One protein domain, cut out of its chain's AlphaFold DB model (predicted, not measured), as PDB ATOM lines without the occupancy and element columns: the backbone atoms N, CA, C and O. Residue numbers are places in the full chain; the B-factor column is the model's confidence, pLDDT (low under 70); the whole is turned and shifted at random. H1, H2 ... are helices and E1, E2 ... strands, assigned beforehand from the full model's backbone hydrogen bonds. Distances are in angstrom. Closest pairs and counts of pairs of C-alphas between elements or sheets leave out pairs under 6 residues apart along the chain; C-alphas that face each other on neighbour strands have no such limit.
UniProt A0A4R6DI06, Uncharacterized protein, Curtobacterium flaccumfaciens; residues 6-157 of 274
ATOM      1  N   CYS A   6       6.652 -15.128 -16.358       90.94
ATOM      2  CA  CYS A   6       6.884 -14.125 -17.396       90.94
ATOM      3  C   CYS A   6       7.467 -14.852 -18.609       90.94
ATOM      4  O   CYS A   6       8.559 -15.417 -18.512       90.94
ATOM      5  N   LEU A   7       6.719 -14.909 -19.708       94.44
ATOM      6  CA  LEU A   7       7.170 -15.555 -20.936       94.44
ATOM      7  C   LEU A   7       8.096 -14.624 -21.720       94.44
ATOM      8  O   LEU A   7       8.018 -13.404 -21.592       94.44
ATOM      9  N   LEU A   8       8.972 -15.202 -22.531       95.06
ATOM     10  CA  LEU A   8       9.844 -14.474 -23.441       95.06
ATOM     11  C   LEU A   8       9.310 -14.573 -24.869       95.06
ATOM     12  O   LEU A   8       9.067 -15.678 -25.348       95.06
ATOM     13  N   ASP A   9       9.194 -13.436 -25.551       94.19
ATOM     14  CA  ASP A   9       8.975 -13.399 -26.993       94.19
ATOM     15  C   ASP A   9      10.166 -14.072 -27.713       94.19
ATOM     16  O   ASP A   9      11.308 -13.615 -27.565       94.19
ATOM     17  N   PRO A  10       9.945 -15.133 -28.510       92.94
ATOM     18  CA  PRO A  10      11.017 -15.824 -29.219       92.94
ATOM     19  C   PRO A  10      11.817 -14.936 -30.192       92.94
ATOM     20  O   PRO A  10      13.009 -15.189 -30.396       92.94
ATOM     21  N   HIS A  11      11.243 -13.857 -30.741       90.31
ATOM     22  CA  HIS A  11      11.982 -12.926 -31.604       90.31
ATOM     23  C   HIS A  11      13.018 -12.076 -30.849       90.31
ATOM     24  O   HIS A  11      13.868 -11.432 -31.465       90.31
ATOM     25  N   ILE A  12      13.021 -12.089 -29.512       88.88
ATOM     26  CA  ILE A  12      14.152 -11.538 -28.750       88.88
ATOM     27  C   ILE A  12      15.432 -12.337 -29.024       88.88
ATOM     28  O   ILE A  12      16.519 -11.768 -29.003       88.88
ATOM     29  N   LEU A  13      15.323 -13.642 -29.287       87.38
ATOM     30  CA  LEU A  13      16.464 -14.505 -29.607       87.38
ATOM     31  C   LEU A  13      16.711 -14.627 -31.110       87.38
ATOM     32  O   LEU A  13      17.843 -14.883 -31.522       87.38
ATOM     33  N   VAL A  14      15.666 -14.448 -31.919       82.81
ATOM     34  CA  VAL A  14      15.728 -14.542 -33.378       82.81
ATOM     35  C   VAL A  14      15.269 -13.213 -33.987       82.81
ATOM     36  O   VAL A  14      14.084 -12.905 -33.981       82.81
ATOM     37  N   PRO A  15      16.180 -12.413 -34.541       69.06
ATOM     38  CA  PRO A  15      15.849 -11.106 -35.090       69.06
ATOM     39  C   PRO A  15      14.996 -11.238 -36.355       69.06
ATOM     40  O   PRO A  15      15.174 -12.176 -37.133       69.06
ATOM     41  N   LEU A  16      14.121 -10.252 -36.590       66.06
ATOM     42  CA  LEU A  16      13.148 -10.224 -37.696       66.06
ATOM     43  C   LEU A  16      13.765 -10.354 -39.099       66.06
ATOM     44  O   LEU A  16      13.082 -10.718 -40.054       66.06
ATOM     45  N   THR A  17      15.045 -10.021 -39.256       63.84
ATOM     46  CA  THR A  17      15.738 -10.122 -40.540       63.84
ATOM     47  C   THR A  17      16.333 -11.515 -40.727       63.84
ATOM     48  O   THR A  17      17.156 -11.967 -39.929       63.84
ATOM     49  N   LEU A  18      15.982 -12.152 -41.846       53.81
ATOM     50  CA  LEU A  18      16.548 -13.431 -42.299       53.81
ATOM     51  C   LEU A  18      18.031 -13.330 -42.726       53.81
ATOM     52  O   LEU A  18      18.679 -14.346 -42.979       53.81
ATOM     53  N   GLU A  19      18.589 -12.118 -42.817       55.25
ATOM     54  CA  GLU A  19      19.981 -11.887 -43.206       55.25
ATOM     55  C   GLU A  19      20.934 -12.072 -42.021       55.25
ATOM     56  O   GLU A  19      21.276 -11.133 -41.308       55.25
ATOM     57  N   GLY A  20      21.392 -13.308 -41.827       60.62
ATOM     58  CA  GLY A  20      22.457 -13.617 -40.877       60.62
ATOM     59  C   GLY A  20      22.105 -13.329 -39.415       60.62
ATOM     60  O   GLY A  20      20.965 -13.075 -39.027       60.62
ATOM     61  N   ILE A  21      23.113 -13.454 -38.558       64.19
ATOM     62  CA  ILE A  21      23.011 -13.037 -37.165       64.19
ATOM     63  C   ILE A  21      23.367 -11.553 -37.121       64.19
ATOM     64  O   ILE A  21      24.424 -11.208 -37.652       64.19
ATOM     65  N   PRO A  22      22.534 -10.683 -36.527       66.75
ATOM     66  CA  PRO A  22      22.819  -9.264 -36.488       66.75
ATOM     67  C   PRO A  22      24.149  -9.029 -35.800       66.75
ATOM     68  O   PRO A  22      24.403  -9.576 -34.728       66.75
ATOM     69  N   ASP A  23      24.946  -8.154 -36.389       67.12
ATOM     70  CA  ASP A  23      26.088  -7.525 -35.725       67.12
ATOM     71  C   ASP A  23      25.634  -6.283 -34.926       67.12
ATOM     72  O   ASP A  23      26.428  -5.425 -34.559       67.12
ATOM     73  N   ASP A  24      24.322  -6.155 -34.701       82.38
ATOM     74  CA  ASP A  24      23.697  -5.040 -33.999       82.38
ATOM     75  C   ASP A  24      23.915  -5.168 -32.486       82.38
ATOM     76  O   ASP A  24      23.342  -6.035 -31.819       82.38
ATOM     77  N   GLU A  25      24.749  -4.283 -31.948       84.81
ATOM     78  CA  GLU A  25      25.042  -4.180 -30.520       84.81
ATOM     79  C   GLU A  25      23.778  -3.977 -29.673       84.81
ATOM     80  O   GLU A  25      23.665  -4.564 -28.596       84.81
ATOM     81  N   GLU A  26      22.786  -3.231 -30.169       85.56
ATOM     82  CA  GLU A  26      21.556  -2.956 -29.422       85.56
ATOM     83  C   GLU A  26      20.716  -4.227 -29.222       85.56
ATOM     84  O   GLU A  26      20.195  -4.486 -28.131       85.56
ATOM     85  N   PHE A  27      20.608  -5.053 -30.267       87.19
ATOM     86  CA  PHE A  27      19.945  -6.353 -30.189       87.19
ATOM     87  C   PHE A  27      20.625  -7.252 -29.150       87.19
ATOM     88  O   PHE A  27      19.967  -7.808 -28.270       87.19
ATOM     89  N   TRP A  28      21.950  -7.357 -29.201       89.44
ATOM     90  CA  TRP A  28      22.690  -8.260 -28.324       89.44
ATOM     91  C   TRP A  28      22.738  -7.815 -26.869       89.44
ATOM     92  O   TRP A  28      22.570  -8.642 -25.968       89.44
ATOM     93  N   GLN A  29      22.875  -6.513 -26.623       89.38
ATOM     94  CA  GLN A  29      22.793  -5.965 -25.276       89.38
ATOM     95  C   GLN A  29      21.438  -6.285 -24.633       89.38
ATOM     96  O   GLN A  29      21.367  -6.593 -23.441       89.38
ATOM     97  N   ARG A  30      20.357  -6.283 -25.419       88.00
ATOM     98  CA  ARG A  30      19.027  -6.681 -24.953       88.00
ATOM     99  C   ARG A  30      18.972  -8.151 -24.560       88.00
ATOM    100  O   ARG A  30      18.500  -8.446 -23.467       88.00
ATOM    101  N   VAL A  31      19.496  -9.056 -25.390       90.69
ATOM    102  CA  VAL A  31      19.578 -10.494 -25.066       90.69
ATOM    103  C   VAL A  31      20.343 -10.712 -23.757       90.69
ATOM    104  O   VAL A  31      19.893 -11.460 -22.886       90.69
ATOM    105  N   VAL A  32      21.464 -10.012 -23.571       92.06
ATOM    106  CA  VAL A  32      22.248 -10.052 -22.327       92.06
ATOM    107  C   VAL A  32      21.443  -9.525 -21.134       92.06
ATOM    108  O   VAL A  32      21.428 -10.166 -20.082       92.06
ATOM    109  N   ASN A  33      20.725  -8.409 -21.287       90.81
ATOM    110  CA  ASN A  33      19.900  -7.827 -20.222       90.81
ATOM    111  C   ASN A  33      18.730  -8.740 -19.826       90.81
ATOM    112  O   ASN A  33      18.483  -8.932 -18.636       90.81
ATOM    113  N   VAL A  34      18.062  -9.362 -20.802       89.88
ATOM    114  CA  VAL A  34      17.027 -10.383 -20.567       89.88
ATOM    115  C   VAL A  34      17.619 -11.536 -19.771       89.88
ATOM    116  O   VAL A  34      17.110 -11.894 -18.711       89.88
ATOM    117  N   ALA A  35      18.746 -12.090 -20.224       91.44
ATOM    118  CA  ALA A  35      19.415 -13.173 -19.518       91.44
ATOM    119  C   ALA A  35      19.804 -12.771 -18.083       91.44
ATOM    120  O   ALA A  35      19.764 -13.610 -17.175       91.44
ATOM    121  N   ALA A  36      20.178 -11.510 -17.852       87.88
ATOM    122  CA  ALA A  36      20.532 -10.982 -16.541       87.88
ATOM    123  C   ALA A  36      19.328 -10.831 -15.596       87.88
ATOM    124  O   ALA A  36      19.485 -11.156 -14.418       87.88
ATOM    125  N   SER A  37      18.149 -10.424 -16.092       85.19
ATOM    126  CA  SER A  37      16.953 -10.187 -15.262       85.19
ATOM    127  C   SER A  37      16.549 -11.424 -14.467       85.19
ATOM    128  O   SER A  37      16.208 -11.352 -13.289       85.19
ATOM    129  N   GLY A  38      16.644 -12.595 -15.097       81.75
ATOM    130  CA  GLY A  38      16.376 -13.867 -14.447       81.75
ATOM    131  C   GLY A  38      14.912 -14.078 -14.040       81.75
ATOM    132  O   GLY A  38      14.634 -15.083 -13.383       81.75
ATOM    133  N   THR A  39      13.993 -13.209 -14.458       83.25
ATOM    134  CA  THR A  39      12.554 -13.265 -14.146       83.25
ATOM    135  C   THR A  39      11.718 -13.916 -15.249       83.25
ATOM    136  O   THR A  39      10.528 -14.143 -15.057       83.25
ATOM    137  N   PHE A  40      12.330 -14.247 -16.388       89.25
ATOM    138  CA  PHE A  40      11.659 -14.833 -17.545       89.25
ATOM    139  C   PHE A  40      11.764 -16.368 -17.583       89.25
ATOM    140  O   PHE A  40      12.653 -16.983 -16.977       89.25
ATOM    141  N   SER A  41      10.880 -16.965 -18.378       92.56
ATOM    142  CA  SER A  41      10.956 -18.320 -18.925       92.56
ATOM    143  C   SER A  41      10.642 -18.275 -20.421       92.56
ATOM    144  O   SER A  41       9.910 -17.399 -20.868       92.56
ATOM    145  N   ILE A  42      11.176 -19.208 -21.200       94.38
ATOM    146  CA  ILE A  42      10.738 -19.418 -22.584       94.38
ATOM    147  C   ILE A  42       9.683 -20.525 -22.586       94.38
ATOM    148  O   ILE A  42       9.866 -21.546 -21.920       94.38
ATOM    149  N   GLY A  43       8.561 -20.311 -23.265       95.19
ATOM    150  CA  GLY A  43       7.545 -21.349 -23.397       95.19
ATOM    151  C   GLY A  43       8.022 -22.500 -24.287       95.19
ATOM    152  O   GLY A  43       9.059 -22.403 -24.953       95.19
ATOM    153  N   HIS A  44       7.324 -23.630 -24.234       95.25
ATOM    154  CA  HIS A  44       7.784 -24.848 -24.886       95.25
ATOM    155  C   HIS A  44       7.770 -24.732 -26.411       95.25
ATOM    156  O   HIS A  44       8.747 -25.129 -27.049       95.25
ATOM    157  N   GLU A  45       6.708 -24.157 -26.974       95.56
ATOM    158  CA  GLU A  45       6.574 -23.969 -28.417       95.56
ATOM    159  C   GLU A  45       7.522 -22.878 -28.908       95.56
ATOM    160  O   GLU A  45       8.219 -23.058 -29.906       95.56
ATOM    161  N   SER A  46       7.644 -21.775 -28.162       95.69
ATOM    162  CA  SER A  46       8.587 -20.702 -28.493       95.69
ATOM    163  C   SER A  46      10.033 -21.195 -28.460       95.69
ATOM    164  O   SER A  46      10.843 -20.785 -29.287       95.69
ATOM    165  N   PHE A  47      10.374 -22.114 -27.551       95.75
ATOM    166  CA  PHE A  47      11.686 -22.760 -27.539       95.75
ATOM    167  C   PHE A  47      11.944 -23.558 -28.819       95.75
ATOM    168  O   PHE A  47      13.009 -23.398 -29.415       95.75
ATOM    169  N   TYR A  48      10.998 -24.400 -29.248       94.31
ATOM    170  CA  TYR A  48      11.168 -25.178 -30.477       94.31
ATOM    171  C   TYR A  48      11.286 -24.282 -31.699       94.31
ATOM    172  O   TYR A  48      12.210 -24.467 -32.487       94.31
ATOM    173  N   TRP A  49      10.448 -23.250 -31.789       94.44
ATOM    174  CA  TRP A  49      10.538 -22.272 -32.862       94.44
ATOM    175  C   TRP A  49      11.925 -21.611 -32.915       94.44
ATOM    176  O   TRP A  49      12.548 -21.554 -33.974       94.44
ATOM    177  N   VAL A  50      12.471 -21.179 -31.770       92.88
ATOM    178  CA  VAL A  50      13.823 -20.594 -31.712       92.88
ATOM    179  C   VAL A  50      14.879 -21.603 -32.156       92.88
ATOM    180  O   VAL A  50      15.784 -21.253 -32.911       92.88
ATOM    181  N   VAL A  51      14.791 -22.851 -31.694       91.38
ATOM    182  CA  VAL A  51      15.749 -23.900 -32.063       91.38
ATOM    183  C   VAL A  51      15.715 -24.168 -33.564       91.38
ATOM    184  O   VAL A  51      16.785 -24.237 -34.165       91.38
ATOM    185  N   ASP A  52      14.537 -24.255 -34.173       91.50
ATOM    186  CA  ASP A  52      14.386 -24.478 -35.614       91.50
ATOM    187  C   ASP A  52      14.989 -23.313 -36.414       91.50
ATOM    188  O   ASP A  52      15.802 -23.521 -37.316       91.50
ATOM    189  N   GLN A  53      14.723 -22.071 -36.001       89.00
ATOM    190  CA  GLN A  53      15.325 -20.877 -36.609       89.00
ATOM    191  C   GLN A  53      16.856 -20.830 -36.470       89.00
ATOM    192  O   GLN A  53      17.567 -20.350 -37.359       89.00
ATOM    193  N   LEU A  54      17.404 -21.328 -35.359       86.25
ATOM    194  CA  LEU A  54      18.850 -21.455 -35.177       86.25
ATOM    195  C   LEU A  54      19.428 -22.622 -35.997       86.25
ATOM    196  O   LEU A  54      20.555 -22.515 -36.492       86.25
ATOM    197  N   GLN A  55      18.675 -23.710 -36.181       86.81
ATOM    198  CA  GLN A  55      19.068 -24.850 -37.013       86.81
ATOM    199  C   GLN A  55      19.196 -24.484 -38.485       86.81
ATOM    200  O   GLN A  55      20.175 -24.870 -39.125       86.81
ATOM    201  N   GLU A  56      18.295 -23.653 -39.004       85.06
ATOM    202  CA  GLU A  56      18.412 -23.096 -40.358       85.06
ATOM    203  C   GLU A  56      19.722 -22.311 -40.558       85.06
ATOM    204  O   GLU A  56      20.262 -22.238 -41.664       85.06
ATOM    205  N   ARG A  57      20.297 -21.791 -39.466       79.19
ATOM    206  CA  ARG A  57      21.589 -21.082 -39.427       79.19
ATOM    207  C   ARG A  57      22.774 -22.005 -39.107       79.19
ATOM    208  O   ARG A  57      23.918 -21.555 -39.056       79.19
ATOM    209  N   GLY A  58      22.519 -23.302 -38.938       77.06
ATOM    210  CA  GLY A  58      23.511 -24.350 -38.723       77.06
ATOM    211  C   GLY A  58      23.741 -24.751 -37.267       77.06
ATOM    212  O   GLY A  58      24.657 -25.528 -37.029       77.06
ATOM    213  N   TYR A  59      22.972 -24.264 -36.294       77.69
ATOM    214  CA  TYR A  59      23.053 -24.746 -34.908       77.69
ATOM    215  C   TYR A  59      22.406 -26.137 -34.767       77.69
ATOM    216  O   TYR A  59      21.427 -26.401 -35.441       77.69
ATOM    217  N   PRO A  60      22.865 -27.036 -33.884       70.12
ATOM    218  CA  PRO A  60      24.139 -27.013 -33.173       70.12
ATOM    219  C   PRO A  60      25.297 -27.599 -34.007       70.12
ATOM    220  O   PRO A  60      26.436 -27.597 -33.545       70.12
ATOM    221  N   ASP A  61      25.023 -28.110 -35.214       77.62
ATOM    222  CA  ASP A  61      25.975 -28.862 -36.049       77.62
ATOM    223  C   ASP A  61      27.195 -28.040 -36.503       77.62
ATOM    224  O   ASP A  61      28.266 -28.579 -36.798       77.62
ATOM    225  N   ARG A  62      27.047 -26.717 -36.567       73.31
ATOM    226  CA  ARG A  62      28.084 -25.737 -36.875       73.31
ATOM    227  C   ARG A  62      28.192 -24.756 -35.723       73.31
ATOM    228  O   ARG A  62      27.199 -24.330 -35.136       73.31
ATOM    229  N   ARG A  63      29.426 -24.339 -35.441       71.06
ATOM    230  CA  ARG A  63      29.676 -23.254 -34.498       71.06
ATOM    231  C   ARG A  63      29.037 -21.977 -35.036       71.06
ATOM    232  O   ARG A  63      29.483 -21.445 -36.050       71.06
ATOM    233  N   ILE A  64      28.037 -21.496 -34.314       73.88
ATOM    234  CA  ILE A  64      27.481 -20.166 -34.480       73.88
ATOM    235  C   ILE A  64      28.227 -19.230 -33.532       73.88
ATOM    236  O   ILE A  64      28.315 -19.494 -32.336       73.88
ATOM    237  N   ASP A  65      28.791 -18.150 -34.065       76.88
ATOM    238  CA  ASP A  65      29.314 -17.064 -33.245       76.88
ATOM    239  C   ASP A  65      28.169 -16.069 -32.987       76.88
ATOM    240  O   ASP A  65      27.756 -15.347 -33.892       76.88
ATOM    241  N   PHE A  66      27.629 -16.062 -31.767       82.19
ATOM    242  CA  PHE A  66      26.587 -15.113 -31.368       82.19
ATOM    243  C   PHE A  66      27.189 -13.764 -30.978       82.19
ATOM    244  O   PHE A  66      28.025 -13.699 -30.078       82.19
ATOM    245  N   GLY A  67      26.713 -12.694 -31.607       83.12
ATOM    246  CA  GLY A  67      27.087 -11.324 -31.274       83.12
ATOM    247  C   GLY A  67      28.410 -10.830 -31.862       83.12
ATOM    248  O   GLY A  67      29.258 -11.636 -32.280       83.12
ATOM    249  N   PRO A  68      28.594  -9.499 -31.865       84.44
ATOM    250  CA  PRO A  68      29.852  -8.860 -32.194       84.44
ATOM    251  C   PRO A  68      31.078  -9.465 -31.501       84.44
ATOM    252  O   PRO A  68      30.993  -9.992 -30.380       84.44
ATOM    253  N   PRO A  69      32.251  -9.427 -32.161       86.31
ATOM    254  CA  PRO A  69      33.476 -10.046 -31.662       86.31
ATOM    255  C   PRO A  69      33.870  -9.628 -30.241       86.31
ATOM    256  O   PRO A  69      34.424 -10.449 -29.507       86.31
ATOM    257  N   GLU A  70      33.585  -8.386 -29.845       86.81
ATOM    258  CA  GLU A  70      34.008  -7.794 -28.573       86.81
ATOM    259  C   GLU A  70      33.300  -8.417 -27.360       86.81
ATOM    260  O   GLU A  70      33.897  -8.504 -26.286       86.81
ATOM    261  N   PHE A  71      32.065  -8.897 -27.527       88.19
ATOM    262  CA  PHE A  71      31.218  -9.399 -26.435       88.19
ATOM    263  C   PHE A  71      30.600 -10.781 -26.716       88.19
ATOM    264  O   PHE A  71      29.732 -11.272 -25.990       88.19
ATOM    265  N   ARG A  72      31.099 -11.478 -27.741       87.56
ATOM    266  CA  ARG A  72      30.627 -12.795 -28.200       87.56
ATOM    267  C   ARG A  72      30.408 -13.826 -27.092       87.56
ATOM    268  O   ARG A  72      29.440 -14.584 -27.103       87.56
ATOM    269  N   ARG A  73      31.317 -13.878 -26.113       89.50
ATOM    270  CA  ARG A  73      31.217 -14.821 -24.986       89.50
ATOM    271  C   ARG A  73      30.008 -14.523 -24.097       89.50
ATOM    272  O   ARG A  73      29.367 -15.455 -23.613       89.50
ATOM    273  N   GLU A  74      29.722 -13.249 -23.865       92.69
ATOM    274  CA  GLU A  74      28.591 -12.807 -23.048       92.69
ATOM    275  C   GLU A  74      27.275 -13.123 -23.758       92.69
ATOM    276  O   GLU A  74      26.381 -13.696 -23.141       92.69
ATOM    277  N   CYS A  75      27.209 -12.890 -25.071       90.56
ATOM    278  CA  CYS A  75      26.057 -13.252 -25.900       90.56
ATOM    279  C   CYS A  75      25.797 -14.755 -25.939       90.56
ATOM    280  O   CYS A  75      24.673 -15.184 -25.692       90.56
ATOM    281  N   GLN A  76      26.834 -15.565 -26.166       89.31
ATOM    282  CA  GLN A  76      26.728 -17.024 -26.097       89.31
ATOM    283  C   GLN A  76      26.165 -17.473 -24.740       89.31
ATOM    284  O   GLN A  76      25.211 -18.245 -24.683       89.31
ATOM    285  N   THR A  77      26.727 -16.948 -23.647       91.81
ATOM    286  CA  THR A  77      26.289 -17.281 -22.283       91.81
ATOM    287  C   THR A  77      24.836 -16.859 -22.051       91.81
ATOM    288  O   THR A  77      24.078 -17.581 -21.406       91.81
ATOM    289  N   ALA A  78      24.432 -15.699 -22.576       92.38
ATOM    290  CA  ALA A  78      23.071 -15.193 -22.469       92.38
ATOM    291  C   ALA A  78      22.068 -16.093 -23.205       92.38
ATOM    292  O   ALA A  78      21.080 -16.506 -22.601       92.38
ATOM    293  N   VAL A  79      22.356 -16.469 -24.456       91.25
ATOM    294  CA  VAL A  79      21.517 -17.385 -25.249       91.25
ATOM    295  C   VAL A  79      21.376 -18.735 -24.546       91.25
ATOM    296  O   VAL A  79      20.260 -19.199 -24.331       91.25
ATOM    297  N   GLU A  80      22.477 -19.343 -24.101       90.25
ATOM    298  CA  GLU A  80      22.445 -20.619 -23.368       90.25
ATOM    299  C   GLU A  80      21.631 -20.523 -22.068       90.25
ATOM    300  O   GLU A  80      20.824 -21.402 -21.748       90.25
ATOM    301  N   LYS A  81      21.794 -19.429 -21.317       93.00
ATOM    302  CA  LYS A  81      21.024 -19.187 -20.092       93.00
ATOM    303  C   LYS A  81      19.530 -19.036 -20.379       93.00
ATOM    304  O   LYS A  81      18.719 -19.496 -19.581       93.00
ATOM    305  N   ILE A  82      19.159 -18.403 -21.488       92.56
ATOM    306  CA  ILE A  82      17.758 -18.264 -21.889       92.56
ATOM    307  C   ILE A  82      17.183 -19.621 -22.309       92.56
ATOM    308  O   ILE A  82      16.149 -20.034 -21.786       92.56
ATOM    309  N   LEU A  83      17.887 -20.357 -23.171       91.69
ATOM    310  CA  LEU A  83      17.440 -21.653 -23.693       91.69
ATOM    311  C   LEU A  83      17.329 -22.752 -22.623       91.69
ATOM    312  O   LEU A  83      16.643 -23.745 -22.835       91.69
ATOM    313  N   THR A  84      17.964 -22.591 -21.461       92.94
ATOM    314  CA  THR A  84      17.834 -23.531 -20.331       92.94
ATOM    315  C   THR A  84      16.608 -23.275 -19.448       92.94
ATOM    316  O   THR A  84      16.315 -24.082 -18.566       92.94
ATOM    317  N   ARG A  85      15.864 -22.185 -19.671       92.62
ATOM    318  CA  ARG A  85      14.711 -21.762 -18.852       92.62
ATOM    319  C   ARG A  85      13.376 -22.081 -19.514       92.62
ATOM    320  O   ARG A  85      12.482 -21.238 -19.566       92.62
ATOM    321  N   VAL A  86      13.261 -23.299 -20.032       93.69
ATOM    322  CA  VAL A  86      12.039 -23.762 -20.689       93.69
ATOM    323  C   VAL A  86      10.963 -24.040 -19.643       93.69
ATOM    324  O   VAL A  86      11.183 -24.796 -18.695       93.69
ATOM    325  N   SER A  87       9.797 -23.442 -19.837       91.94
ATOM    326  CA  SER A  87       8.593 -23.689 -19.055       91.94
ATOM    327  C   SER A  87       7.614 -24.515 -19.883       91.94
ATOM    328  O   SER A  87       7.460 -24.290 -21.080       91.94
ATOM    329  N   ARG A  88       6.972 -25.496 -19.244       89.88
ATOM    330  CA  ARG A  88       5.912 -26.309 -19.849       89.88
ATOM    331  C   ARG A  88       4.608 -26.014 -19.129       89.88
ATOM    332  O   ARG A  88       4.575 -26.085 -17.897       89.88
ATOM    333  N   GLY A  89       3.574 -25.664 -19.882       83.56
ATOM    334  CA  GLY A  89       2.235 -25.452 -19.345       83.56
ATOM    335  C   GLY A  89       1.390 -26.726 -19.386       83.56
ATOM    336  O   GLY A  89       1.923 -27.837 -19.419       83.56
ATOM    337  N   SER A  90       0.069 -26.564 -19.320       84.19
ATOM    338  CA  SER A  90      -0.887 -27.657 -19.527       84.19
ATOM    339  C   SER A  90      -0.920 -28.106 -20.993       84.19
ATOM    340  O   SER A  90      -0.427 -27.414 -21.874       84.19
ATOM    341  N   ASP A  91      -1.555 -29.246 -21.271       82.06
ATOM    342  CA  ASP A  91      -1.806 -29.706 -22.648       82.06
ATOM    343  C   ASP A  91      -3.004 -28.984 -23.307       82.06
ATOM    344  O   ASP A  91      -3.404 -29.315 -24.424       82.06
ATOM    345  N   GLU A  92      -3.624 -28.021 -22.614       75.81
ATOM    346  CA  GLU A  92      -4.761 -27.271 -23.142       75.81
ATOM    347  C   GLU A  92      -4.271 -26.180 -24.091       75.81
ATOM    348  O   GLU A  92      -3.574 -25.250 -23.691       75.81
ATOM    349  N   ILE A  93      -4.672 -26.298 -25.354       74.56
ATOM    350  CA  ILE A  93      -4.389 -25.316 -26.395       74.56
ATOM    351  C   ILE A  93      -5.715 -24.689 -26.805       74.56
ATOM    352  O   ILE A  93      -6.650 -25.396 -27.192       74.56
ATOM    353  N   ALA A  94      -5.792 -23.365 -26.718       73.44
ATOM    354  CA  ALA A  94      -6.927 -22.600 -27.208       73.44
ATOM    355  C   ALA A  94      -6.517 -21.809 -28.451       73.44
ATOM    356  O   ALA A  94      -5.460 -21.179 -28.478       73.44
ATOM    357  N   GLU A  95      -7.370 -21.817 -29.476       76.12
ATOM    358  CA  GLU A  95      -7.231 -20.880 -30.587       76.12
ATOM    359  C   GLU A  95      -7.520 -19.466 -30.078       76.12
ATOM    360  O   GLU A  95      -8.604 -19.182 -29.564       76.12
ATOM    361  N   ALA A  96      -6.543 -18.577 -30.219       83.38
ATOM    362  CA  ALA A  96      -6.663 -17.188 -29.817       83.38
ATOM    363  C   ALA A  96      -5.851 -16.284 -30.747       83.38
ATOM    364  O   ALA A  96      -4.848 -16.689 -31.333       83.38
ATOM    365  N   SER A  97      -6.296 -15.039 -30.871       88.00
ATOM    366  CA  SER A  97      -5.566 -13.977 -31.560       88.00
ATOM    367  C   SER A  97      -4.857 -13.079 -30.554       88.00
ATOM    368  O   SER A  97      -5.374 -12.855 -29.459       88.00
ATOM    369  N   LEU A  98      -3.725 -12.514 -30.964       92.62
ATOM    370  CA  LEU A  98      -2.993 -11.503 -30.206       92.62
ATOM    371  C   LEU A  98      -3.579 -10.106 -30.471       92.62
ATOM    372  O   LEU A  98      -3.791  -9.731 -31.627       92.62
ATOM    373  N   SER A  99      -3.828  -9.341 -29.409       92.31
ATOM    374  CA  SER A  99      -4.197  -7.921 -29.478       92.31
ATOM    375  C   SER A  99      -3.419  -7.131 -28.416       92.31
ATOM    376  O   SER A  99      -3.655  -7.377 -27.234       92.31
ATOM    377  N   PRO A 100      -2.529  -6.190 -28.783       91.69
ATOM    378  CA  PRO A 100      -2.315  -5.640 -30.126       91.69
ATOM    379  C   PRO A 100      -1.744  -6.654 -31.127       91.69
ATOM    380  O   PRO A 100      -1.251  -7.716 -30.754       91.69
ATOM    381  N   ALA A 101      -1.854  -6.344 -32.422       92.62
ATOM    382  CA  ALA A 101      -1.414  -7.253 -33.476       92.62
ATOM    383  C   ALA A 101       0.116  -7.405 -33.483       92.62
ATOM    384  O   ALA A 101       0.858  -6.423 -33.386       92.62
ATOM    385  N   TYR A 102       0.560  -8.650 -33.637       93.00
ATOM    386  CA  TYR A 102       1.967  -9.017 -33.708       93.00
ATOM    387  C   TYR A 102       2.520  -8.818 -35.126       93.00
ATOM    388  O   TYR A 102       1.872  -9.179 -36.106       93.00
ATOM    389  N   LEU A 103       3.712  -8.233 -35.231       90.88
ATOM    390  CA  LEU A 103       4.397  -7.893 -36.484       90.88
ATOM    391  C   LEU A 103       5.478  -8.906 -36.890       90.88
ATOM    392  O   LEU A 103       6.047  -8.778 -37.975       90.88
ATOM    393  N   GLY A 104       5.803  -9.869 -36.025       86.06
ATOM    394  CA  GLY A 104       6.777 -10.920 -36.324       86.06
ATOM    395  C   GLY A 104       6.231 -12.026 -37.235       86.06
ATOM    396  O   GLY A 104       5.102 -11.962 -37.716       86.06
ATOM    397  N   ALA A 105       7.044 -13.062 -37.459       89.06
ATOM    398  CA  ALA A 105       6.632 -14.279 -38.163       89.06
ATOM    399  C   ALA A 105       5.364 -14.914 -37.555       89.06
ATOM    400  O   ALA A 105       5.229 -14.991 -36.332       89.06
ATOM    401  N   GLU A 106       4.469 -15.420 -38.412       90.88
ATOM    402  CA  GLU A 106       3.198 -16.041 -38.000       90.88
ATOM    403  C   GLU A 106       3.415 -17.228 -37.050       90.88
ATOM    404  O   GLU A 106       2.729 -17.338 -36.036       90.88
ATOM    405  N   ASP A 107       4.423 -18.061 -37.314       92.06
ATOM    406  CA  ASP A 107       4.729 -19.229 -36.480       92.06
ATOM    407  C   ASP A 107       5.209 -18.839 -35.070       92.06
ATOM    408  O   ASP A 107       4.910 -19.529 -34.097       92.06
ATOM    409  N   ALA A 108       5.893 -17.698 -34.932       92.50
ATOM    410  CA  ALA A 108       6.270 -17.159 -33.625       92.50
ATOM    411  C   ALA A 108       5.061 -16.572 -32.886       92.50
ATOM    412  O   ALA A 108       4.930 -16.718 -31.674       92.50
ATOM    413  N   ALA A 109       4.151 -15.914 -33.614       93.56
ATOM    414  CA  ALA A 109       2.894 -15.447 -33.040       93.56
ATOM    415  C   ALA A 109       2.094 -16.631 -32.476       93.56
ATOM    416  O   ALA A 109       1.594 -16.575 -31.352       93.56
ATOM    417  N   LEU A 110       2.023 -17.724 -33.241       93.69
ATOM    418  CA  LEU A 110       1.360 -18.955 -32.832       93.69
ATOM    419  C   LEU A 110       2.030 -19.577 -31.602       93.69
ATOM    420  O   LEU A 110       1.326 -19.970 -30.673       93.69
ATOM    421  N   SER A 111       3.364 -19.620 -31.550       94.94
ATOM    422  CA  SER A 111       4.077 -20.163 -30.391       94.94
ATOM    423  C   SER A 111       3.795 -19.364 -29.113       94.94
ATOM    424  O   SER A 111       3.546 -19.962 -28.068       94.94
ATOM    425  N   ILE A 112       3.730 -18.026 -29.198       95.19
ATOM    426  CA  ILE A 112       3.343 -17.152 -28.075       95.19
ATOM    427  C   ILE A 112       1.923 -17.476 -27.598       95.19
ATOM    428  O   ILE A 112       1.694 -17.594 -26.392       95.19
ATOM    429  N   VAL A 113       0.967 -17.624 -28.522       94.88
ATOM    430  CA  VAL A 113      -0.426 -17.956 -28.186       94.88
ATOM    431  C   VAL A 113      -0.508 -19.303 -27.471       94.88
ATOM    432  O   VAL A 113      -1.145 -19.401 -26.418       94.88
ATOM    433  N   ILE A 114       0.147 -20.336 -28.008       94.00
ATOM    434  CA  ILE A 114       0.135 -21.668 -27.399       94.00
ATOM    435  C   ILE A 114       0.758 -21.599 -26.004       94.00
ATOM    436  O   ILE A 114       0.113 -21.971 -25.027       94.00
ATOM    437  N   ASP A 115       1.955 -21.036 -25.875       94.88
ATOM    438  CA  ASP A 115       2.643 -20.973 -24.587       94.88
ATOM    439  C   ASP A 115       1.840 -20.188 -23.537       94.88
ATOM    440  O   ASP A 115       1.720 -20.612 -22.385       94.88
ATOM    441  N   ALA A 116       1.240 -19.059 -23.915       93.19
ATOM    442  CA  ALA A 116       0.446 -18.259 -22.991       93.19
ATOM    443  C   ALA A 116      -0.853 -18.960 -22.567       93.19
ATOM    444  O   ALA A 116      -1.220 -18.899 -21.391       93.19
ATOM    445  N   THR A 117      -1.532 -19.659 -23.483       91.88
ATOM    446  CA  THR A 117      -2.768 -20.399 -23.172       91.88
ATOM    447  C   THR A 117      -2.496 -21.606 -22.274       91.88
ATOM    448  O   THR A 117      -3.171 -21.761 -21.249       91.88
ATOM    449  N   GLN A 118      -1.431 -22.365 -22.551       91.69
ATOM    450  CA  GLN A 118      -0.954 -23.456 -21.691       91.69
ATOM    451  C   GLN A 118      -0.561 -22.965 -20.287       91.69
ATOM    452  O   GLN A 118      -0.620 -23.710 -19.304       91.69
ATOM    453  N   HIS A 119      -0.168 -21.695 -20.170       90.06
ATOM    454  CA  HIS A 119       0.147 -21.045 -18.905       90.06
ATOM    455  C   HIS A 119      -0.973 -20.164 -18.349       90.06
ATOM    456  O   HIS A 119      -0.720 -19.496 -17.353       90.06
ATOM    457  N   SER A 120      -2.194 -20.171 -18.890       86.62
ATOM    458  CA  SER A 120      -3.268 -19.194 -18.592       86.62
ATOM    459  C   SER A 120      -3.503 -18.872 -17.105       86.62
ATOM    460  O   SER A 120      -3.734 -17.719 -16.742       86.62
ATOM    461  N   SER A 121      -3.382 -19.857 -16.210       81.50
ATOM    462  CA  SER A 121      -3.532 -19.671 -14.752       81.50
ATOM    463  C   SER A 121      -2.318 -19.043 -14.047       81.50
ATOM    464  O   SER A 121      -2.412 -18.596 -12.903       81.50
ATOM    465  N   THR A 122      -1.167 -19.011 -14.715       84.25
ATOM    466  CA  THR A 122       0.147 -18.655 -14.159       84.25
ATOM    467  C   THR A 122       0.880 -17.571 -14.929       84.25
ATOM    468  O   THR A 122       1.684 -16.873 -14.328       84.25
ATOM    469  N   VAL A 123       0.629 -17.380 -16.222       88.19
ATOM    470  CA  VAL A 123       1.287 -16.327 -16.991       88.19
ATOM    471  C   VAL A 123       0.769 -14.968 -16.539       88.19
ATOM    472  O   VAL A 123      -0.424 -14.788 -16.271       88.19
ATOM    473  N   ALA A 124       1.688 -14.025 -16.385       86.62
ATOM    474  CA  ALA A 124       1.384 -12.652 -16.004       86.62
ATOM    475  C   ALA A 124       1.915 -11.630 -17.002       86.62
ATOM    476  O   ALA A 124       1.383 -10.526 -17.063       86.62
ATOM    477  N   ALA A 125       2.958 -11.978 -17.752       91.56
ATOM    478  CA  ALA A 125       3.577 -11.065 -18.692       91.56
ATOM    479  C   ALA A 125       4.256 -11.797 -19.845       91.56
ATOM    480  O   ALA A 125       4.621 -12.970 -19.720       91.56
ATOM    481  N   LEU A 126       4.455 -11.056 -20.929       93.62
ATOM    482  CA  LEU A 126       5.307 -11.390 -22.053       93.62
ATOM    483  C   LEU A 126       6.368 -10.292 -22.195       93.62
ATOM    484  O   LEU A 126       6.055  -9.120 -22.397       93.62
ATOM    485  N   MET A 127       7.633 -10.677 -22.081       93.25
ATOM    486  CA  MET A 127       8.776  -9.808 -22.327       93.25
ATOM    487  C   MET A 127       9.064  -9.769 -23.827       93.25
ATOM    488  O   MET A 127       9.277 -10.818 -24.430       93.25
ATOM    489  N   SER A 128       9.057  -8.577 -24.422       92.38
ATOM    490  CA  SER A 128       9.107  -8.371 -25.871       92.38
ATOM    491  C   SER A 128       9.888  -7.109 -26.271       92.38
ATOM    492  O   SER A 128      10.305  -6.307 -25.442       92.38
ATOM    493  N   ASP A 129      10.084  -6.919 -27.574       88.12
ATOM    494  CA  ASP A 129      10.523  -5.679 -28.214       88.12
ATOM    495  C   ASP A 129       9.322  -4.857 -28.714       88.12
ATOM    496  O   ASP A 129       8.319  -5.432 -29.138       88.12
ATOM    497  N   THR A 130       9.428  -3.525 -28.726       88.06
ATOM    498  CA  THR A 130       8.418  -2.630 -29.317       88.06
ATOM    499  C   THR A 130       8.295  -2.792 -30.832       88.06
ATOM    500  O   THR A 130       7.251  -2.484 -31.397       88.06
ATOM    501  N   ARG A 131       9.339  -3.298 -31.499       87.69
ATOM    502  CA  ARG A 131       9.364  -3.550 -32.948       87.69
ATOM    503  C   ARG A 131       8.436  -4.685 -33.388       87.69
ATOM    504  O   ARG A 131       8.157  -4.797 -34.576       87.69
ATOM    505  N   HIS A 132       7.983  -5.530 -32.461       88.69
ATOM    506  CA  HIS A 132       7.179  -6.714 -32.777       88.69
ATOM    507  C   HIS A 132       5.669  -6.472 -32.681       88.69
ATOM    508  O   HIS A 132       4.904  -7.407 -32.886       88.69
ATOM    509  N   TRP A 133       5.218  -5.247 -32.393       91.75
ATOM    510  CA  TRP A 133       3.803  -4.951 -32.157       91.75
ATOM    511  C   TRP A 133       3.359  -3.709 -32.922       91.75
ATOM    512  O   TRP A 133       4.111  -2.741 -33.030       91.75
ATOM    513  N   VAL A 134       2.130  -3.735 -33.449       88.69
ATOM    514  CA  VAL A 134       1.520  -2.581 -34.137       88.69
ATOM    515  C   VAL A 134       1.369  -1.391 -33.189       88.69
ATOM    516  O   VAL A 134       1.669  -0.263 -33.576       88.69
ATOM    517  N   ASP A 135       0.971  -1.658 -31.944       84.81
ATOM    518  CA  ASP A 135       0.790  -0.668 -30.888       84.81
ATOM    519  C   ASP A 135       1.574  -1.085 -29.637       84.81
ATOM    520  O   ASP A 135       1.675  -2.267 -29.310       84.81
ATOM    521  N   GLN A 136       2.126  -0.110 -28.914       82.94
ATOM    522  CA  GLN A 136       2.921  -0.335 -27.695       82.94
ATOM    523  C   GLN A 136       2.040  -0.282 -26.443       82.94
ATOM    524  O   GLN A 136       2.374   0.373 -25.451       82.94
ATOM    525  N   GLU A 137       0.872  -0.917 -26.514       82.12
ATOM    526  CA  GLU A 137      -0.004  -1.019 -25.356       82.12
ATOM    527  C   GLU A 137       0.653  -1.897 -24.279       82.12
ATOM    528  O   GLU A 137       1.301  -2.894 -24.596       82.12
ATOM    529  N   PRO A 138       0.513  -1.543 -22.989       82.81
ATOM    530  CA  PRO A 138       1.123  -2.305 -21.901       82.81
ATOM    531  C   PRO A 138       0.397  -3.628 -21.618       82.81
ATOM    532  O   PRO A 138       0.851  -4.395 -20.773       82.81
ATOM    533  N   LEU A 139      -0.738  -3.889 -22.272       87.31
ATOM    534  CA  LEU A 139      -1.546  -5.090 -22.095       87.31
ATOM    535  C   LEU A 139      -1.652  -5.839 -23.421       87.31
ATOM    536  O   LEU A 139      -1.837  -5.236 -24.476       87.31
ATOM    537  N   LEU A 140      -1.556  -7.158 -23.333       91.19
ATOM    538  CA  LEU A 140      -1.770  -8.099 -24.416       91.19
ATOM    539  C   LEU A 140      -2.948  -8.996 -24.064       91.19
ATOM    540  O   LEU A 140      -2.913  -9.738 -23.081       91.19
ATOM    541  N   ALA A 141      -3.967  -8.943 -24.912       90.94
ATOM    542  CA  ALA A 141      -5.073  -9.877 -24.905       90.94
ATOM    543  C   ALA A 141      -4.770 -11.072 -25.821       90.94
ATOM    544  O   ALA A 141      -4.339 -10.907 -26.966       90.94
ATOM    545  N   ILE A 142      -5.022 -12.275 -25.304       91.56
ATOM    546  CA  ILE A 142      -4.882 -13.568 -25.979       91.56
ATOM    547  C   ILE A 142      -6.184 -14.340 -25.740       91.56
ATOM    548  O   ILE A 142      -6.314 -15.107 -24.785       91.56
ATOM    549  N   GLY A 143      -7.198 -14.084 -26.568       87.94
ATOM    550  CA  GLY A 143      -8.561 -14.548 -26.284       87.94
ATOM    551  C   GLY A 143      -9.102 -13.888 -25.008       87.94
ATOM    552  O   GLY A 143      -9.119 -12.663 -24.924       87.94
ATOM    553  N   ASP A 144      -9.503 -14.689 -24.017       84.81
ATOM    554  CA  ASP A 144      -9.987 -14.206 -22.708       84.81
ATOM    555  C   ASP A 144      -8.854 -13.938 -21.693       84.81
ATOM    556  O   ASP A 144      -9.105 -13.495 -20.568       84.81
ATOM    557  N   LEU A 145      -7.605 -14.242 -22.054       86.94
ATOM    558  CA  LEU A 145      -6.437 -14.021 -21.209       86.94
ATOM    559  C   LEU A 145      -5.878 -12.613 -21.432       86.94
ATOM    560  O   LEU A 145      -5.623 -12.221 -22.564       86.94
ATOM    561  N   GLU A 146      -5.602 -11.895 -20.345       88.88
ATOM    562  CA  GLU A 146      -4.904 -10.608 -20.371       88.88
ATOM    563  C   GLU A 146      -3.581 -10.715 -19.598       88.88
ATOM    564  O   GLU A 146      -3.557 -11.139 -18.434       88.88
ATOM    565  N   ILE A 147      -2.478 -10.354 -20.257       89.94
ATOM    566  CA  ILE A 147      -1.123 -10.337 -19.689       89.94
ATOM    567  C   ILE A 147      -0.421  -9.015 -19.997       89.94
ATOM    568  O   ILE A 147      -0.799  -8.294 -20.912       89.94
ATOM    569  N   GLU A 148       0.612  -8.681 -19.234       90.75
ATOM    570  CA  GLU A 148       1.373  -7.445 -19.428       90.75
ATOM    571  C   GLU A 148       2.422  -7.605 -20.534       90.75
ATOM    572  O   GLU A 148       3.143  -8.602 -20.567       90.75
ATOM    573  N   LEU A 149       2.552  -6.608 -21.407       91.00
ATOM    574  CA  LEU A 149       3.671  -6.503 -22.342       91.00
ATOM    575  C   LEU A 149       4.806  -5.706 -21.706       91.00
ATOM    576  O   LEU A 149       4.654  -4.528 -21.378       91.00
ATOM    577  N   LEU A 150       5.966  -6.347 -21.557       90.62
ATOM    578  CA  LEU A 150       7.164  -5.724 -21.006       90.62
ATOM    579  C   LEU A 150       8.198  -5.463 -22.092       90.62
ATOM    580  O   LEU A 150       8.791  -6.395 -22.628       90.62
ATOM    581  N   PHE A 151       8.449  -4.184 -22.361       89.44
ATOM    582  CA  PHE A 151       9.452  -3.751 -23.338       89.44
ATOM    583  C   PHE A 151      10.826  -3.454 -22.727       89.44
ATOM    584  O   PHE A 151      11.832  -3.459 -23.432       89.44
ATOM    585  N   ASP A 152      10.877  -3.196 -21.418       85.81
ATOM    586  CA  ASP A 152      12.129  -3.100 -20.668       85.81
ATOM    587  C   ASP A 152      12.458  -4.481 -20.072       85.81
ATOM    588  O   ASP A 152      11.717  -4.964 -19.210       85.81
ATOM    589  N   PRO A 153      13.554  -5.135 -20.497       74.75
ATOM    590  CA  PRO A 153      13.914  -6.470 -20.028       74.75
ATOM    591  C   PRO A 153      14.293  -6.524 -18.542       74.75
ATOM    592  O   PRO A 153      14.370  -7.615 -17.974       74.75
ATOM    593  N   LEU A 154      14.545  -5.372 -17.913       78.75
ATOM    594  CA  LEU A 154      14.837  -5.251 -16.485       78.75
ATOM    595  C   LEU A 154      13.613  -4.828 -15.659       78.75
ATOM    596  O   LEU A 154      13.707  -4.786 -14.432       78.75
ATOM    597  N   ALA A 155      12.477  -4.524 -16.295       75.75
ATOM    598  CA  ALA A 155      11.259  -4.184 -15.574       75.75
ATOM    599  C   ALA A 155      10.656  -5.413 -14.881       75.75
ATOM    600  O   ALA A 155      10.588  -6.513 -15.436       75.75
ATOM    601  N   GLU A 156      10.166  -5.210 -13.660       70.81
ATOM    602  CA  GLU A 156       9.327  -6.193 -12.984       70.81
ATOM    603  C   GLU A 156       7.881  -6.071 -13.481       70.81
ATOM    604  O   GLU A 156       7.349  -4.956 -13.514       70.81
ATOM    605  N   PRO A 157       7.206  -7.186 -13.818       68.50
ATOM    606  CA  PRO A 157       5.805  -7.117 -14.198       68.50
ATOM    607  C   PRO A 157       4.929  -6.584 -13.056       68.50
ATOM    608  O   PRO A 157       4.906  -7.111 -11.935       68.50
TER     609      PRO A 157
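AT A GLANCE: This is residues 6 to 157 of the 274 residues of an uncharacterized protein of Curtobacterium flaccumfaciens (UniProt A0A4R6DI06). A strongly twisted sheet of five strands curls round one helix, H4, at one end of an elongated body, while H1 and H3, packed on each other at a slant, make the other end. H2 packs on H4 with its residues 44 to 49. The 152 printed residues hold four named helices and five named strands, in the order E1, H1, E2, H2, H3, H4, E3, E4, E5, and the mixed sheet runs E2, E1, E3, E5, E4. The class is mixed, helices and strands, with under half of the residues in named elements. The whole is compact, with a radius of gyration of the C-alphas of 14.7 A and spans of 44 by 29 by 26 A.

HOW THE PARTS SIT: E1, residues 6 to 8, H1, residues 25 to 37, and E2, residues 40 to 43, form a strand-helix-strand unit, two parallel neighbour strands joined through a helix, with a right-handed crossover. N 8 and O 41 of E1 and E2 are within hydrogen-bond range, 2.9 A. H1 touches H3, residues 72 to 83, at a steep tilt of 49 degrees, the same way; their closest C-alphas, of Ala 35 and Ala 78, are 5.1 A apart. H2, residues 44 to 55, touches H4, residues 106 to 118, with residues 44 to 49 alone, at a shallow tilt of 29 degrees, opposite ways; their closest C-alphas, of Ser 46 and Ser 111, are 4.9 A apart. H2 only grazes the sheet with residues 46 to 50, and H3 with residues 82 to 83. H4 is on one face of the sheet, two layers, and the sheet curls round its residues 111 to 118. E3, residues 123 to 127, is parallel to E1, with N 127 and O 7 at 2.8 A, and to E5, residues 145 to 150, with N 126 and O 148 at 2.8 A. E4, residues 139 to 142, and E5 form an antiparallel hairpin, with N 140 and O 147 at 2.8 A. In H1, H2, H3 and H4 every O i to N i+4 pair is within hydrogen-bond range.

IN THESE COORDINATES: E1 begins at C-alpha 6, (6.884, -14.125, -17.396). H1 is 18.3 A long, H2 16.6 A, H3 16.5 A and H4 18.4 A, from C-alpha 106 at (3.198, -16.041, -38.000). E5, 15.9 A long, ends at C-alpha 150, (7.164, -5.724, -21.006).

THE WHOLE: The two C-alphas farthest apart, of Glu 70 and Asp 144, are 44.8 A apart. The printed part has no cut. The links E1 to H1, H2 to H3, H3 to H4 and E3 to E4 are long. Mean pLDDT of the printed part is 86.3, and residues 15 to 23 and 157 are under 70.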